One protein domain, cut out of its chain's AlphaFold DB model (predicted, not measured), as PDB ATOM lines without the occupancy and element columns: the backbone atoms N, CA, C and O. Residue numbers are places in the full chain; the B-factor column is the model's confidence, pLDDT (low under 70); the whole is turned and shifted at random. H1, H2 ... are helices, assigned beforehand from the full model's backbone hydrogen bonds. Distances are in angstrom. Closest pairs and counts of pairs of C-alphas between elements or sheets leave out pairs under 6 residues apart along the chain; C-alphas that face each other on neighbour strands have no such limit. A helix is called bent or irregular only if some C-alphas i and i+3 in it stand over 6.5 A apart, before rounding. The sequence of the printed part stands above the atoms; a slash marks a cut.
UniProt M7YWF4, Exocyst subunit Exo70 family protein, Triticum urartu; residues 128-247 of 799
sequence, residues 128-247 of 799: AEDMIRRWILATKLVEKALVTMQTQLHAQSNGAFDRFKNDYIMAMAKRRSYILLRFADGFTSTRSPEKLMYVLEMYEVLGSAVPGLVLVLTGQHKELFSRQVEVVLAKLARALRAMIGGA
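Overview. This is residues 128 to 247 of the 799 residues of the protein "Exocyst subunit Exo70 family protein" of Triticum urartu (UniProt M7YWF4). Look for a rod-shaped bundle of helices running up and down: H1, H4 and H5 stand side by side as a row with H4 between the other two, and H3b, the second arm of the bent helix H3, lies over one face of that row. At one end of the rod residues 155 to 161 stick out, where the backbone turns through the short H2 into H3a, the first arm. You will find 120 residues printed, with five named helices in the order H1, H2, H3, H4, H5 and no named strand; the class is all helix. The whole is only just compact, close to loose, with a radius of gyration of the C-alphas of 16.3 A, and spans 59 by 26 by 17 A.

Arrangement. Begin at H5, residues 219 to 247, the longest helix. It touches H4, residues 193 to 215, closest at the C-alphas of Pro 193 and Met 243, 5.2 A apart; the two form a helical hairpin at a shallow tilt of 18 degrees, opposite ways. Look next at H3, residues 165 to 186, assigned as one helix by its hydrogen bonds but bent, with C-alphas 172 and 175 at 7.1 A; its arms, H3a with residues 165 to 172 and H3b with residues 175 to 186, stand at a steep tilt of 46 degrees. Residues 225 to 236 of H5 touch H3b, closest at the C-alphas of Asp 185 and Val 232, 5.6 A, and the two run the same way. H3b and H4, also a helical hairpin, only just touch, with 3 pairs of C-alphas within 8 A, the closest those of Ser 177 and Leu 213, 6.4 A. H1, residues 128 to 155, touches H4 at a shallow tilt of 12 degrees, the same way, closest at the C-alphas of Glu 143 and Gly 212, 5.4 A. Its residues 150 to 154 only just touch H3a, with 3 pairs within 8 A, the closest the C-alphas of Gln 150 and Ile 169, 7.1 A. H1 and H5 are apart. H2, residues 159 to 163, touches no helix. Every O i to N i+4 pair is within hydrogen-bond range in H1, H3a and H3b, against 15 of 19 in H4, 24 of 25 in H5 and 0 of 1 in H2, which has 1 of 2 O i to N i+3 pairs in range.

Along the chain. Find C-alpha 219 at (102.231, 141.197, 120.474); from there H5 runs 42.7 A to C-alpha 247 at (104.449, 140.741, 163.105). H1 begins at C-alpha 128, (116.404, 130.713, 150.627), and is 40.5 A long. H4 measures 34.2 A, is irregular, with C-alphas 194 and 197 at 7.6 A, and has a kink of 39 degrees near residue 209. H3b measures 16.9 A, H3a 10.9 A and H2 8.2 A.

Size, cuts and confidence. The two C-alphas farthest apart, those of Gly 159 and Ala 247, are 58.9 A apart. The printed part has no cut, and no link is long. Its mean pLDDT is 80.0, and 17 residues are under 70, among them residues 128 to 131 and 174 to 176.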
ATOM      1  N   ALA A 128     117.417 129.991 151.400       63.59
ATOM      2  CA  ALA A 128     116.404 130.713 150.627       63.59
ATOM      3  C   ALA A 128     116.761 132.201 150.444       63.59
ATOM      4  O   ALA A 128     116.458 132.792 149.411       63.59
ATOM      5  N   GLU A 129     117.451 132.780 151.422       68.88
ATOM      6  CA  GLU A 129     117.907 134.168 151.424       68.88
ATOM      7  C   GLU A 129     118.987 134.406 150.365       68.88
ATOM      8  O   GLU A 129     118.885 135.349 149.577       68.88
ATOM      9  N   ASP A 130     119.972 133.507 150.269       63.72
ATOM     10  CA  ASP A 130     121.026 133.577 149.252       63.72
ATOM     11  C   ASP A 130     120.452 133.493 147.836       63.72
ATOM     12  O   ASP A 130     120.873 134.217 146.927       63.72
ATOM     13  N   MET A 131     119.449 132.631 147.649       65.25
ATOM     14  CA  MET A 131     118.761 132.485 146.369       65.25
ATOM     15  C   MET A 131     117.997 133.760 145.991       65.25
ATOM     16  O   MET A 131     118.078 134.202 144.842       65.25
ATOM     17  N   ILE A 132     117.305 134.393 146.946       71.12
ATOM     18  CA  ILE A 132     116.593 135.659 146.717       71.12
ATOM     19  C   ILE A 132     117.577 136.788 146.375       71.12
ATOM     20  O   ILE A 132     117.367 137.491 145.386       71.12
ATOM     21  N   ARG A 133     118.684 136.932 147.119       76.31
ATOM     22  CA  ARG A 133     119.711 137.961 146.857       76.31
ATOM     23  C   ARG A 133     120.306 137.831 145.452       76.31
ATOM     24  O   ARG A 133     120.446 138.821 144.732       76.31
ATOM     25  N   ARG A 134     120.601 136.603 145.018       70.25
ATOM     26  CA  ARG A 134     121.093 136.323 143.657       70.25
ATOM     27  C   ARG A 134     120.057 136.643 142.592       70.25
ATOM     28  O   ARG A 134     120.394 137.235 141.568       70.25
ATOM     29  N   TRP A 135     118.798 136.286 142.834       81.50
ATOM     30  CA  TRP A 135     117.706 136.612 141.925       81.50
ATOM     31  C   TRP A 135     117.496 138.126 141.795       81.50
ATOM     32  O   TRP A 135     117.273 138.613 140.685       81.50
ATOM     33  N   ILE A 136     117.626 138.884 142.887       79.31
ATOM     34  CA  ILE A 136     117.547 140.352 142.883       79.31
ATOM     35  C   ILE A 136     118.621 140.945 141.963       79.31
ATOM     36  O   ILE A 136     118.305 141.748 141.081       79.31
ATOM     37  N   LEU A 137     119.878 140.520 142.131       75.12
ATOM     38  CA  LEU A 137     120.991 140.969 141.289       75.12
ATOM     39  C   LEU A 137     120.762 140.593 139.823       75.12
ATOM     40  O   LEU A 137     120.833 141.449 138.940       75.12
ATOM     41  N   ALA A 138     120.408 139.333 139.562       72.25
ATOM     42  CA  ALA A 138     120.136 138.847 138.216       72.25
ATOM     43  C   ALA A 138     119.008 139.642 137.542       72.25
ATOM     44  O   ALA A 138     119.142 140.026 136.385       72.25
ATOM     45  N   THR A 139     117.924 139.946 138.257       80.69
ATOM     46  CA  THR A 139     116.774 140.678 137.709       80.69
ATOM     47  C   THR A 139     117.142 142.110 137.325       80.69
ATOM     48  O   THR A 139     116.839 142.527 136.206       80.69
ATOM     49  N   LYS A 140     117.865 142.830 138.196       78.44
ATOM     50  CA  LYS A 140     118.367 144.190 137.915       78.44
ATOM     51  C   LYS A 140     119.285 144.214 136.688       78.44
ATOM     52  O   LYS A 140     119.186 145.099 135.843       78.44
ATOM     53  N   LEU A 141     120.169 143.225 136.563       71.31
ATOM     54  CA  LEU A 141     121.090 143.126 135.428       71.31
ATOM     55  C   LEU A 141     120.362 142.776 134.129       71.31
ATOM     56  O   LEU A 141     120.602 143.416 133.103       71.31
ATOM     57  N   VAL A 142     119.461 141.786 134.181       72.19
ATOM     58  CA  VAL A 142     118.613 141.349 133.061       72.19
ATOM     59  C   VAL A 142     117.816 142.493 132.490       72.19
ATOM     60  O   VAL A 142     117.902 142.726 131.286       72.19
ATOM     61  N   GLU A 143     117.122 143.240 133.333       79.38
ATOM     62  CA  GLU A 143     116.388 144.415 132.893       79.38
ATOM     63  C   GLU A 143     117.315 145.442 132.220       79.38
ATOM     64  O   GLU A 143     117.120 145.761 131.042       79.38
ATOM     65  N   LYS A 144     118.394 145.858 132.890       76.38
ATOM     66  CA  LYS A 144     119.314 146.876 132.368       76.38
ATOM     67  C   LYS A 144     119.935 146.496 131.026       76.38
ATOM     68  O   LYS A 144     120.020 147.342 130.127       76.38
ATOM     69  N   ALA A 145     120.392 145.254 130.851       69.50
ATOM     70  CA  ALA A 145     121.001 144.872 129.579       69.50
ATOM     71  C   ALA A 145     119.967 144.630 128.485       69.50
ATOM     72  O   ALA A 145     120.268 144.935 127.337       69.50
ATOM     73  N   LEU A 146     118.764 144.144 128.803       73.38
ATOM     74  CA  LEU A 146     117.684 144.034 127.823       73.38
ATOM     75  C   LEU A 146     117.305 145.414 127.271       73.38
ATOM     76  O   LEU A 146     117.275 145.589 126.051       73.38
ATOM     77  N   VAL A 147     117.139 146.407 128.150       78.31
ATOM     78  CA  VAL A 147     116.895 147.805 127.762       78.31
ATOM     79  C   VAL A 147     118.065 148.348 126.935       78.31
ATOM     80  O   VAL A 147     117.861 148.869 125.841       78.31
ATOM     81  N   THR A 148     119.305 148.154 127.390       74.12
ATOM     82  CA  THR A 148     120.503 148.634 126.676       74.12
ATOM     83  C   THR A 148     120.649 147.990 125.296       74.12
ATOM     84  O   THR A 148     120.921 148.681 124.314       74.12
ATOM     85  N   MET A 149     120.449 146.672 125.193       68.44
ATOM     86  CA  MET A 149     120.468 145.935 123.927       68.44
ATOM     87  C   MET A 149     119.413 146.468 122.972       68.44
ATOM     88  O   MET A 149     119.706 146.671 121.795       68.44
ATOM     89  N   GLN A 150     118.209 146.722 123.477       77.50
ATOM     90  CA  GLN A 150     117.138 147.287 122.681       77.50
ATOM     91  C   GLN A 150     117.507 148.673 122.161       77.50
ATOM     92  O   GLN A 150     117.420 148.893 120.954       77.50
ATOM     93  N   THR A 151     117.994 149.575 123.014       79.00
ATOM     94  CA  THR A 151     118.419 150.918 122.597       79.00
ATOM     95  C   THR A 151     119.553 150.866 121.569       79.00
ATOM     96  O   THR A 151     119.471 151.526 120.534       79.00
ATOM     97  N   GLN A 152     120.586 150.047 121.801       74.12
ATOM     98  CA  GLN A 152     121.723 149.901 120.882       74.12
ATOM     99  C   GLN A 152     121.292 149.335 119.524       74.12
ATOM    100  O   GLN A 152     121.704 149.849 118.484       74.12
ATOM    101  N   LEU A 153     120.444 148.303 119.515       70.69
ATOM    102  CA  LEU A 153     119.994 147.669 118.278       70.69
ATOM    103  C   LEU A 153     119.096 148.602 117.455       70.69
ATOM    104  O   LEU A 153     119.167 148.595 116.228       70.69
ATOM    105  N   HIS A 154     118.274 149.422 118.113       79.38
ATOM    106  CA  HIS A 154     117.419 150.403 117.441       79.38
ATOM    107  C   HIS A 154     118.191 151.629 116.938       79.38
ATOM    108  O   HIS A 154     117.761 152.242 115.966       79.38
ATOM    109  N   ALA A 155     119.337 151.959 117.540       78.19
ATOM    110  CA  ALA A 155     120.192 153.056 117.087       78.19
ATOM    111  C   ALA A 155     120.967 152.741 115.792       78.19
ATOM    112  O   ALA A 155     121.350 153.652 115.060       78.19
ATOM    113  N   GLN A 156     121.221 151.464 115.500       71.19
ATOM    114  CA  GLN A 156     121.901 151.037 114.273       71.19
ATOM    115  C   GLN A 156     120.895 150.926 113.120       71.19
ATOM    116  O   GLN A 156     119.771 150.512 113.359       71.19
ATOM    117  N   SER A 157     121.262 151.222 111.869       73.56
ATOM    118  CA  SER A 157     120.446 150.837 110.701       73.56
ATOM    119  C   SER A 157     121.084 149.630 110.028       73.56
ATOM    120  O   SER A 157     122.206 149.712 109.533       73.56
ATOM    121  N   ASN A 158     120.369 148.505 110.038       66.94
ATOM    122  CA  ASN A 158     120.852 147.207 109.562       66.94
ATOM    123  C   ASN A 158     120.085 146.749 108.304       66.94
ATOM    124  O   ASN A 158     120.038 145.559 107.983       66.94
ATOM    125  N   GLY A 159     119.450 147.683 107.587       75.69
ATOM    126  CA  GLY A 159     118.766 147.425 106.320       75.69
ATOM    127  C   GLY A 159     117.579 146.472 106.480       75.69
ATOM    128  O   GLY A 159     116.668 146.722 107.263       75.69
ATOM    129  N   ALA A 160     117.575 145.350 105.752       69.19
ATOM    130  CA  ALA A 160     116.489 144.365 105.815       69.19
ATOM    131  C   ALA A 160     116.272 143.788 107.229       69.19
ATOM    132  O   ALA A 160     115.150 143.416 107.574       69.19
ATOM    133  N   PHE A 161     117.322 143.760 108.059       55.47
ATOM    134  CA  PHE A 161     117.244 143.294 109.442       55.47
ATOM    135  C   PHE A 161     116.428 144.230 110.346       55.47
ATOM    136  O   PHE A 161     115.885 143.773 111.348       55.47
ATOM    137  N   ASP A 162     116.260 145.508 109.980       70.31
ATOM    138  CA  ASP A 162     115.488 146.480 110.768       70.31
ATOM    139  C   ASP A 162     114.037 146.021 110.998       70.31
ATOM    140  O   ASP A 162     113.460 146.305 112.045       70.31
ATOM    141  N   ARG A 163     113.477 145.226 110.072       74.31
ATOM    142  CA  ARG A 163     112.131 144.640 110.186       74.31
ATOM    143  C   ARG A 163     112.023 143.518 111.225       74.31
ATOM    144  O   ARG A 163     110.919 143.250 111.679       74.31
ATOM    145  N   PHE A 164     113.136 142.888 111.606       70.38
ATOM    146  CA  PHE A 164     113.173 141.705 112.480       70.38
ATOM    147  C   PHE A 164     113.767 141.979 113.868       70.38
ATOM    148  O   PHE A 164     113.800 141.087 114.712       70.38
ATOM    149  N   LYS A 165     114.243 143.201 114.137       69.94
ATOM    150  CA  LYS A 165     114.917 143.555 115.401       69.94
ATOM    151  C   LYS A 165     114.088 143.249 116.643       69.94
ATOM    152  O   LYS A 165     114.617 142.723 117.620       69.94
ATOM    153  N   ASN A 166     112.797 143.561 116.587       79.00
ATOM    154  CA  ASN A 166     111.878 143.315 117.694       79.00
ATOM    155  C   ASN A 166     111.648 141.817 117.922       79.00
ATOM    156  O   ASN A 166     111.682 141.369 119.064       79.00
ATOM    157  N   ASP A 167     111.499 141.035 116.851       72.94
ATOM    158  CA  ASP A 167     111.315 139.583 116.944       72.94
ATOM    159  C   ASP A 167     112.580 138.887 117.458       72.94
ATOM    160  O   ASP A 167     112.502 137.971 118.276       72.94
ATOM    161  N   TYR A 168     113.755 139.367 117.041       67.88
ATOM    162  CA  TYR A 168     115.050 138.881 117.507       67.88
ATOM    163  C   TYR A 168     115.254 139.126 119.009       67.88
ATOM    164  O   TYR A 168     115.569 138.195 119.753       67.88
ATOM    165  N   ILE A 169     115.026 140.358 119.481       68.31
ATOM    166  CA  ILE A 169     115.137 140.690 120.910       68.31
ATOM    167  C   ILE A 169     114.100 139.906 121.724       68.31
ATOM    168  O   ILE A 169     114.445 139.347 122.767       68.31
ATOM    169  N   MET A 170     112.859 139.808 121.242       77.56
ATOM    170  CA  MET A 170     111.799 139.051 121.909       77.56
ATOM    171  C   MET A 170     112.174 137.572 122.045       77.56
ATOM    172  O   MET A 170     112.051 137.015 123.137       77.56
ATOM    173  N   ALA A 171     112.706 136.945 120.990       64.75
ATOM    174  CA  ALA A 171     113.154 135.554 121.033       64.75
ATOM    175  C   ALA A 171     114.251 135.322 122.091       64.75
ATOM    176  O   ALA A 171     114.258 134.284 122.756       64.75
ATOM    177  N   MET A 172     115.139 136.301 122.301       63.69
ATOM    178  CA  MET A 172     116.171 136.243 123.341       63.69
ATOM    179  C   MET A 172     115.627 136.492 124.753       63.69
ATOM    180  O   MET A 172     116.056 135.835 125.705       63.69
ATOM    181  N   ALA A 173     114.717 137.454 124.900       71.44
ATOM    182  CA  ALA A 173     114.239 137.925 126.194       71.44
ATOM    183  C   ALA A 173     113.147 137.029 126.783       71.44
ATOM    184  O   ALA A 173     113.164 136.755 127.980       71.44
ATOM    185  N   LYS A 174     112.235 136.515 125.945       69.31
ATOM    186  CA  LYS A 174     111.010 135.817 126.358       69.31
ATOM    187  C   LYS A 174     111.266 134.769 127.435       69.31
ATOM    188  O   LYS A 174     110.795 134.921 128.556       69.31
ATOM    189  N   ARG A 175     112.051 133.729 127.137       66.31
ATOM    190  CA  ARG A 175     112.299 132.629 128.090       66.31
ATOM    191  C   ARG A 175     112.909 133.128 129.405       66.31
ATOM    192  O   ARG A 175     112.543 132.644 130.468       66.31
ATOM    193  N   ARG A 176     113.806 134.112 129.328       68.94
ATOM    194  CA  ARG A 176     114.539 134.676 130.469       68.94
ATOM    195  C   ARG A 176     113.609 135.454 131.399       68.94
ATOM    196  O   ARG A 176     113.628 135.219 132.603       68.94
ATOM    197  N   SER A 177     112.738 136.291 130.837       77.00
ATOM    198  CA  SER A 177     111.727 137.038 131.590       77.00
ATOM    199  C   SER A 177     110.767 136.099 132.335       77.00
ATOM    200  O   SER A 177     110.473 136.326 133.506       77.00
ATOM    201  N   TYR A 178     110.334 135.001 131.702       72.25
ATOM    202  CA  TYR A 178     109.471 134.001 132.350       72.25
ATOM    203  C   TYR A 178     110.178 133.215 133.466       72.25
ATOM    204  O   TYR A 178     109.541 132.899 134.467       72.25
ATOM    205  N   ILE A 179     111.479 132.920 133.340       70.38
ATOM    206  CA  ILE A 179     112.252 132.257 134.409       70.38
ATOM    207  C   ILE A 179     112.322 133.144 135.653       70.38
ATOM    208  O   ILE A 179     112.037 132.668 136.753       70.38
ATOM    209  N   LEU A 180     112.651 134.431 135.481       78.88
ATOM    210  CA  LEU A 180     112.699 135.383 136.593       78.88
ATOM    211  C   LEU A 180     111.339 135.484 137.289       78.88
ATOM    212  O   LEU A 180     111.270 135.421 138.514       78.88
ATOM    213  N   LEU A 181     110.261 135.563 136.508       81.06
ATOM    214  CA  LEU A 181     108.904 135.639 137.037       81.06
ATOM    215  C   LEU A 181     108.486 134.365 137.791       81.06
ATOM    216  O   LEU A 181     107.892 134.455 138.863       81.06
ATOM    217  N   ARG A 182     108.814 133.178 137.263       77.69
ATOM    218  CA  ARG A 182     108.480 131.893 137.900       77.69
ATOM    219  C   ARG A 182     109.202 131.709 139.233       77.69
ATOM    220  O   ARG A 182     108.613 131.181 140.169       77.69
ATOM    221  N   PHE A 183     110.453 132.159 139.327       78.81
ATOM    222  CA  PHE A 183     111.188 132.137 140.590       78.81
ATOM    223  C   PHE A 183     110.477 132.981 141.656       78.81
ATOM    224  O   PHE A 183     110.240 132.496 142.759       78.81
ATOM    225  N   ALA A 184     110.053 134.201 141.307       82.88
ATOM    226  CA  ALA A 184     109.305 135.061 142.221       82.88
ATOM    227  C   ALA A 184     107.951 134.451 142.640       82.88
ATOM    228  O   ALA A 184     107.572 134.536 143.808       82.88
ATOM    229  N   ASP A 185     107.244 133.768 141.726       78.81
ATOM    230  CA  ASP A 185     105.988 133.065 142.048       78.81
ATOM    231  C   ASP A 185     106.191 131.973 143.117       78.81
ATOM    232  O   ASP A 185     105.314 131.767 143.958       78.81
ATOM    233  N   GLY A 186     107.372 131.344 143.169       77.00
ATOM    234  CA  GLY A 186     107.733 130.345 144.182       77.00
ATOM    235  C   GLY A 186     107.692 130.863 145.625       77.00
ATOM    236  O   GLY A 186     107.391 130.105 146.546       77.00
ATOM    237  N   PHE A 187     107.904 132.164 145.832       80.62
ATOM    238  CA  PHE A 187     107.876 132.784 147.161       80.62
ATOM    239  C   PHE A 187     106.498 133.330 147.552       80.62
ATOM    240  O   PHE A 187     106.300 133.761 148.685       80.62
ATOM    241  N   THR A 188     105.493 133.253 146.678       82.38
ATOM    242  CA  THR A 188     104.147 133.786 146.966       82.38
ATOM    243  C   THR A 188     103.392 133.036 148.071       82.38
ATOM    244  O   THR A 188     102.471 133.578 148.703       82.38
ATOM    245  N   SER A 189     103.788 131.794 148.342       77.50
ATOM    246  CA  SER A 189     103.204 130.950 149.389       77.50
ATOM    247  C   SER A 189     103.866 131.134 150.754       77.50
ATOM    248  O   SER A 189     103.314 130.672 151.750       77.50
ATOM    249  N   THR A 190     105.010 131.822 150.838       80.94
ATOM    250  CA  THR A 190     105.739 131.949 152.103       80.94
ATOM    251  C   THR A 190     104.995 132.824 153.108       80.94
ATOM    252  O   THR A 190     104.349 133.812 152.747       80.94
ATOM    253  N   ARG A 191     105.044 132.430 154.380       79.25
ATOM    254  CA  ARG A 191     104.415 133.138 155.506       79.25
ATOM    255  C   ARG A 191     105.371 133.324 156.687       79.25
ATOM    256  O   ARG A 191     104.930 133.730 157.755       79.25
ATOM    257  N   SER A 192     106.653 133.015 156.499       76.19
ATOM    258  CA  SER A 192     107.675 133.118 157.542       76.19
ATOM    259  C   SER A 192     108.053 134.592 157.749       76.19
ATOM    260  O   SER A 192     108.463 135.244 156.786       76.19
ATOM    261  N   PRO A 193     107.898 135.146 158.966       73.31
ATOM    262  CA  PRO A 193     108.227 136.544 159.239       73.31
ATOM    263  C   PRO A 193     109.723 136.842 159.073       73.31
ATOM    264  O   PRO A 193     110.075 137.967 158.734       73.31
ATOM    265  N   GLU A 194     110.593 135.842 159.225       76.25
ATOM    266  CA  GLU A 194     112.042 135.947 159.004       76.25
ATOM    267  C   GLU A 194     112.363 136.301 157.540       76.25
ATOM    268  O   GLU A 194     113.310 137.027 157.250       76.25
ATOM    269  N   LYS A 195     111.512 135.865 156.600       82.50
ATOM    270  CA  LYS A 195     111.672 136.122 155.160       82.50
ATOM    271  C   LYS A 195     111.068 137.456 154.702       82.50
ATOM    272  O   LYS A 195     111.154 137.776 153.515       82.50
ATOM    273  N   LEU A 196     110.467 138.239 155.606       87.88
ATOM    274  CA  LEU A 196     109.711 139.454 155.275       87.88
ATOM    275  C   LEU A 196     110.529 140.441 154.433       87.88
ATOM    276  O   LEU A 196     110.068 140.864 153.374       87.88
ATOM    277  N   MET A 197     111.744 140.766 154.878       88.38
ATOM    278  CA  MET A 197     112.593 141.761 154.213       88.38
ATOM    279  C   MET A 197     113.033 141.305 152.820       88.38
ATOM    280  O   MET A 197     112.984 142.076 151.866       88.38
ATOM    281  N   TYR A 198     113.368 140.025 152.672       87.00
ATOM    282  CA  TYR A 198     113.791 139.448 151.397       87.00
ATOM    283  C   TYR A 198     112.672 139.433 150.355       87.00
ATOM    284  O   TYR A 198     112.883 139.772 149.191       87.00
ATOM    285  N   VAL A 199     111.462 139.056 150.769       89.75
ATOM    286  CA  VAL A 199     110.297 139.038 149.876       89.75
ATOM    287  C   VAL A 199     109.857 140.463 149.524       89.75
ATOM    288  O   VAL A 199     109.379 140.696 148.413       89.75
ATOM    289  N   LEU A 200     110.039 141.424 150.437       92.69
ATOM    290  CA  LEU A 200     109.741 142.834 150.191       92.69
ATOM    291  C   LEU A 200     110.684 143.412 149.132       92.69
ATOM    292  O   LEU A 200     110.220 144.003 148.158       92.69
ATOM    293  N   GLU A 201     111.985 143.148 149.251       90.75
ATOM    294  CA  GLU A 201     112.965 143.550 148.241       90.75
ATOM    295  C   GLU A 201     112.705 142.851 146.893       90.75
ATOM    296  O   GLU A 201     112.777 143.477 145.836       90.75
ATOM    297  N   MET A 202     112.310 141.573 146.901       91.50
ATOM    298  CA  MET A 202     111.896 140.864 145.684       91.50
ATOM    299  C   MET A 202     110.704 141.543 144.997       91.50
ATOM    300  O   MET A 202     110.716 141.700 143.774       91.50
ATOM    301  N   TYR A 203     109.688 141.952 145.761       94.06
ATOM    302  CA  TYR A 203     108.527 142.671 145.236       94.06
ATOM    303  C   TYR A 203     108.936 144.000 144.588       94.06
ATOM    304  O   TYR A 203     108.512 144.292 143.469       94.06
ATOM    305  N   GLU A 204     109.794 144.776 145.250       93.69
ATOM    306  CA  GLU A 204     110.299 146.052 144.733       93.69
ATOM    307  C   GLU A 204     111.091 145.880 143.442       93.69
ATOM    308  O   GLU A 204     110.857 146.580 142.453       93.69
ATOM    309  N   VAL A 205     112.014 144.921 143.431       92.94
ATOM    310  CA  VAL A 205     112.882 144.673 142.283       92.94
ATOM    311  C   VAL A 205     112.073 144.157 141.108       92.94
ATOM    312  O   VAL A 205     112.250 144.663 140.001       92.94
ATOM    313  N   LEU A 206     111.133 143.234 141.341       92.94
ATOM    314  CA  LEU A 206     110.208 142.805 140.301       92.94
ATOM    315  C   LEU A 206     109.429 144.007 139.768       92.94
ATOM    316  O   LEU A 206     109.502 144.273 138.576       92.94
ATOM    317  N   GLY A 207     108.760 144.769 140.640       91.31
ATOM    318  CA  GLY A 207     107.956 145.932 140.259       91.31
ATOM    319  C   GLY A 207     108.739 146.965 139.445       91.31
ATOM    320  O   GLY A 207     108.252 147.439 138.419       91.31
ATOM    321  N   SER A 208     109.979 147.255 139.848       91.00
ATOM    322  CA  SER A 208     110.868 148.181 139.137       91.00
ATOM    323  C   SER A 208     111.353 147.645 137.784       91.00
ATOM    324  O   SER A 208     111.541 148.428 136.857       91.00
ATOM    325  N   ALA A 209     111.508 146.323 137.638       89.25
ATOM    326  CA  ALA A 209     112.019 145.697 136.421       89.25
ATOM    327  C   ALA A 209     110.947 145.467 135.340       89.25
ATOM    328  O   ALA A 209     111.269 145.323 134.157       89.25
ATOM    329  N   VAL A 210     109.663 145.433 135.717       89.88
ATOM    330  CA  VAL A 210     108.540 145.157 134.801       89.88
ATOM    331  C   VAL A 210     108.540 146.036 133.549       89.88
ATOM    332  O   VAL A 210     108.415 145.464 132.464       89.88
ATOM    333  N   PRO A 211     108.714 147.372 133.622       89.25
ATOM    334  CA  PRO A 211     108.720 148.214 132.429       89.25
ATOM    335  C   PRO A 211     109.769 147.777 131.402       89.25
ATOM    336  O   PRO A 211     109.438 147.639 130.225       89.25
ATOM    337  N   GLY A 212     111.000 147.485 131.836       86.12
ATOM    338  CA  GLY A 212     112.078 147.044 130.948       86.12
ATOM    339  C   GLY A 212     111.871 145.626 130.407       86.12
ATOM    340  O   GLY A 212     112.085 145.381 129.219       86.12
ATOM    341  N   LEU A 213     111.366 144.701 131.233       85.56
ATOM    342  CA  LEU A 213     111.046 143.332 130.802       85.56
ATOM    343  C   LEU A 213     109.879 143.285 129.803       85.56
ATOM    344  O   LEU A 213     109.878 142.456 128.895       85.56
ATOM    345  N   VAL A 214     108.893 144.169 129.952       87.56
ATOM    346  CA  VAL A 214     107.735 144.292 129.054       87.56
ATOM    347  C   VAL A 214     108.111 145.011 127.754       87.56
ATOM    348  O   VAL A 214     107.549 144.698 126.704       87.56
ATOM    349  N   LEU A 215     109.063 145.950 127.796       86.00
ATOM    350  CA  LEU A 215     109.496 146.736 126.634       86.00
ATOM    351  C   LEU A 215     110.091 145.870 125.513       86.00
ATOM    352  O   LEU A 215     109.928 146.185 124.334       86.00
ATOM    353  N   VAL A 216     110.753 144.771 125.876       82.75
ATOM    354  CA  VAL A 216     111.393 143.837 124.935       82.75
ATOM    355  C   VAL A 216     110.456 142.760 124.381       82.75
ATOM    356  O   VAL A 216     110.856 141.988 123.508       82.75
ATOM    357  N   LEU A 217     109.214 142.687 124.867       83.44
ATOM    358  CA  LEU A 217     108.207 141.733 124.403       83.44
ATOM    359  C   LEU A 217     107.228 142.400 123.432       83.44
ATOM    360  O   LEU A 217     106.861 143.566 123.580       83.44
ATOM    361  N   THR A 218     106.754 141.636 122.448       83.50
ATOM    362  CA  THR A 218     105.834 142.116 121.408       83.50
ATOM    363  C   THR A 218     104.569 141.266 121.307       83.50
ATOM    364  O   THR A 218     104.528 140.108 121.737       83.50
ATOM    365  N   GLY A 219     103.506 141.863 120.752       85.88
ATOM    366  CA  GLY A 219     102.231 141.197 120.474       85.88
ATOM    367  C   GLY A 219     101.610 140.509 121.695       85.88
ATOM    368  O   GLY A 219     101.658 141.025 122.810       85.88
ATOM    369  N   GLN A 220     101.069 139.306 121.488       81.56
ATOM    370  CA  GLN A 220     100.400 138.514 122.530       81.56
ATOM    371  C   GLN A 220     101.318 138.136 123.704       81.56
ATOM    372  O   GLN A 220     100.850 137.978 124.829       81.56
ATOM    373  N   HIS A 221     102.631 138.000 123.484       77.88
ATOM    374  CA  HIS A 221     103.568 137.662 124.561       77.88
ATOM    375  C   HIS A 221     103.736 138.797 125.564       77.88
ATOM    376  O   HIS A 221     103.875 138.530 126.755       77.88
ATOM    377  N   LYS A 222     103.668 140.047 125.099       86.62
ATOM    378  CA  LYS A 222     103.652 141.222 125.969       86.62
ATOM    379  C   LYS A 222     102.424 141.205 126.880       86.62
ATOM    380  O   LYS A 222     102.560 141.335 128.088       86.62
ATOM    381  N   GLU A 223     101.243 140.982 126.306       85.50
ATOM    382  CA  GLU A 223      99.976 140.958 127.048       85.50
ATOM    383  C   GLU A 223      99.921 139.823 128.080       85.50
ATOM    384  O   GLU A 223      99.543 140.051 129.229       85.50
ATOM    385  N   LEU A 224     100.328 138.608 127.694       79.94
ATOM    386  CA  LEU A 224     100.358 137.454 128.597       79.94
ATOM    387  C   LEU A 224     101.365 137.643 129.735       79.94
ATOM    388  O   LEU A 224     101.045 137.341 130.884       79.94
ATOM    389  N   PHE A 225     102.563 138.148 129.431       85.19
ATOM    390  CA  PHE A 225     103.585 138.396 130.443       85.19
ATOM    391  C   PHE A 225     103.149 139.487 131.426       85.19
ATOM    392  O   PHE A 225     103.225 139.261 132.630       85.19
ATOM    393  N   SER A 226     102.604 140.613 130.945       88.19
ATOM    394  CA  SER A 226     102.080 141.677 131.813       88.19
ATOM    395  C   SER A 226     100.995 141.167 132.765       88.19
ATOM    396  O   SER A 226     101.076 141.411 133.965       88.19
ATOM    397  N   ARG A 227     100.030 140.381 132.266       86.69
ATOM    398  CA  ARG A 227      98.989 139.777 133.117       86.69
ATOM    399  C   ARG A 227      99.576 138.845 134.174       86.69
ATOM    400  O   ARG A 227      99.134 138.852 135.319       86.69
ATOM    401  N   GLN A 228     100.561 138.026 133.811       85.69
ATOM    402  CA  GLN A 228     101.164 137.092 134.760       85.69
ATOM    403  C   GLN A 228     101.997 137.815 135.826       85.69
ATOM    404  O   GLN A 228     101.942 137.443 136.995       85.69
ATOM    405  N   VAL A 229     102.714 138.871 135.441       89.88
ATOM    406  CA  VAL A 229     103.421 139.768 136.362       89.88
ATOM    407  C   VAL A 229     102.463 140.380 137.380       89.88
ATOM    408  O   VAL A 229     102.739 140.320 138.575       89.88
ATOM    409  N   GLU A 230     101.331 140.930 136.928       89.50
ATOM    410  CA  GLU A 230     100.312 141.510 137.813       89.50
ATOM    411  C   GLU A 230      99.804 140.481 138.829       89.50
ATOM    412  O   GLU A 230      99.720 140.770 140.024       89.50
ATOM    413  N   VAL A 231      99.537 139.249 138.380       88.12
ATOM    414  CA  VAL A 231      99.116 138.146 139.256       88.12
ATOM    415  C   VAL A 231     100.190 137.811 140.295       88.12
ATOM    416  O   VAL A 231      99.866 137.668 141.475       88.12
ATOM    417  N   VAL A 232     101.459 137.690 139.895       88.69
ATOM    418  CA  VAL A 232     102.557 137.367 140.824       88.69
ATOM    419  C   VAL A 232     102.778 138.496 141.828       88.69
ATOM    420  O   VAL A 232     102.839 138.225 143.027       88.69
ATOM    421  N   LEU A 233     102.807 139.758 141.389       92.00
ATOM    422  CA  LEU A 233     102.920 140.917 142.282       92.00
ATOM    423  C   LEU A 233     101.751 140.982 143.274       92.00
ATOM    424  O   LEU A 233     101.975 141.200 144.464       92.00
ATOM    425  N   ALA A 234     100.518 140.720 142.831       90.56
ATOM    426  CA  ALA A 234      99.355 140.676 143.717       90.56
ATOM    427  C   ALA A 234      99.458 139.548 144.759       90.56
ATOM    428  O   ALA A 234      99.139 139.744 145.937       90.56
ATOM    429  N   LYS A 235      99.937 138.365 144.353       90.19
ATOM    430  CA  LYS A 235     100.171 137.246 145.272       90.19
ATOM    431  C   LYS A 235     101.293 137.546 146.275       90.19
ATOM    432  O   LYS A 235     101.120 137.234 147.453       90.19
ATOM    433  N   LEU A 236     102.400 138.155 145.839       91.31
ATOM    434  CA  LEU A 236     103.506 138.588 146.705       91.31
ATOM    435  C   LEU A 236     103.038 139.649 147.707       91.31
ATOM    436  O   LEU A 236     103.275 139.504 148.901       91.31
ATOM    437  N   ALA A 237     102.287 140.655 147.255       91.12
ATOM    438  CA  ALA A 237     101.702 141.669 148.130       91.12
ATOM    439  C   ALA A 237     100.791 141.041 149.201       91.12
ATOM    440  O   ALA A 237     100.850 141.409 150.372       91.12
ATOM    441  N   ARG A 238      99.989 140.032 148.834       88.56
ATOM    442  CA  ARG A 238      99.170 139.271 149.792       88.56
ATOM    443  C   ARG A 238     100.022 138.491 150.802       88.56
ATOM    444  O   ARG A 238      99.654 138.427 151.972       88.56
ATOM    445  N   ALA A 239     101.139 137.905 150.368       89.50
ATOM    446  CA  ALA A 239     102.085 137.228 151.253       89.50
ATOM    447  C   ALA A 239     102.717 138.200 152.257       89.50
ATOM    448  O   ALA A 239     102.704 137.937 153.458       89.50
ATOM    449  N   LEU A 240     103.185 139.350 151.767       91.25
ATOM    450  CA  LEU A 240     103.766 140.426 152.568       91.25
ATOM    451  C   LEU A 240     102.773 140.955 153.605       91.25
ATOM    452  O   LEU A 240     103.112 141.024 154.782       91.25
ATOM    453  N   ARG A 241     101.516 141.211 153.219       88.19
ATOM    454  CA  ARG A 241     100.451 141.595 154.165       88.19
ATOM    455  C   ARG A 241     100.233 140.563 155.270       88.19
ATOM    456  O   ARG A 241     100.022 140.943 156.416       88.19
ATOM    457  N   ALA A 242     100.286 139.271 154.947       86.88
ATOM    458  CA  ALA A 242     100.144 138.215 155.946       86.88
ATOM    459  C   ALA A 242     101.333 138.160 156.915       86.88
ATOM    460  O   ALA A 242     101.122 138.025 158.118       86.88
ATOM    461  N   MET A 243     102.559 138.325 156.413       88.12
ATOM    462  CA  MET A 243     103.766 138.375 157.247       88.12
ATOM    463  C   MET A 243     103.782 139.616 158.154       88.12
ATOM    464  O   MET A 243     104.031 139.491 159.352       88.12
ATOM    465  N   ILE A 244     103.416 140.792 157.628       88.94
ATOM    466  CA  ILE A 244     103.255 142.034 158.408       88.94
ATOM    467  C   ILE A 244     102.158 141.869 159.467       88.94
ATOM    468  O   ILE A 244     102.362 142.210 160.631       88.94
ATOM    469  N   GLY A 245     101.014 141.287 159.093       86.12
ATOM    470  CA  GLY A 245      99.941 140.953 160.029       86.12
ATOM    471  C   GLY A 245     100.420 140.051 161.167       86.12
ATOM    472  O   GLY A 245     100.114 140.322 162.324       86.12
ATOM    473  N   GLY A 246     101.233 139.038 160.855       84.50
ATOM    474  CA  GLY A 246     101.890 138.173 161.839       84.50
ATOM    475  C   GLY A 246     102.836 138.924 162.782       84.50
ATOM    476  O   GLY A 246     102.856 138.663 163.984       84.50
ATOM    477  N   ALA A 247     103.588 139.902 162.272       83.00
ATOM    478  CA  ALA A 247     104.449 140.741 163.105       83.00
ATOM    479  C   ALA A 247     103.630 141.612 164.075       83.00
ATOM    480  O   ALA A 247     103.942 141.660 165.266       83.00
TER     481      ALA A 247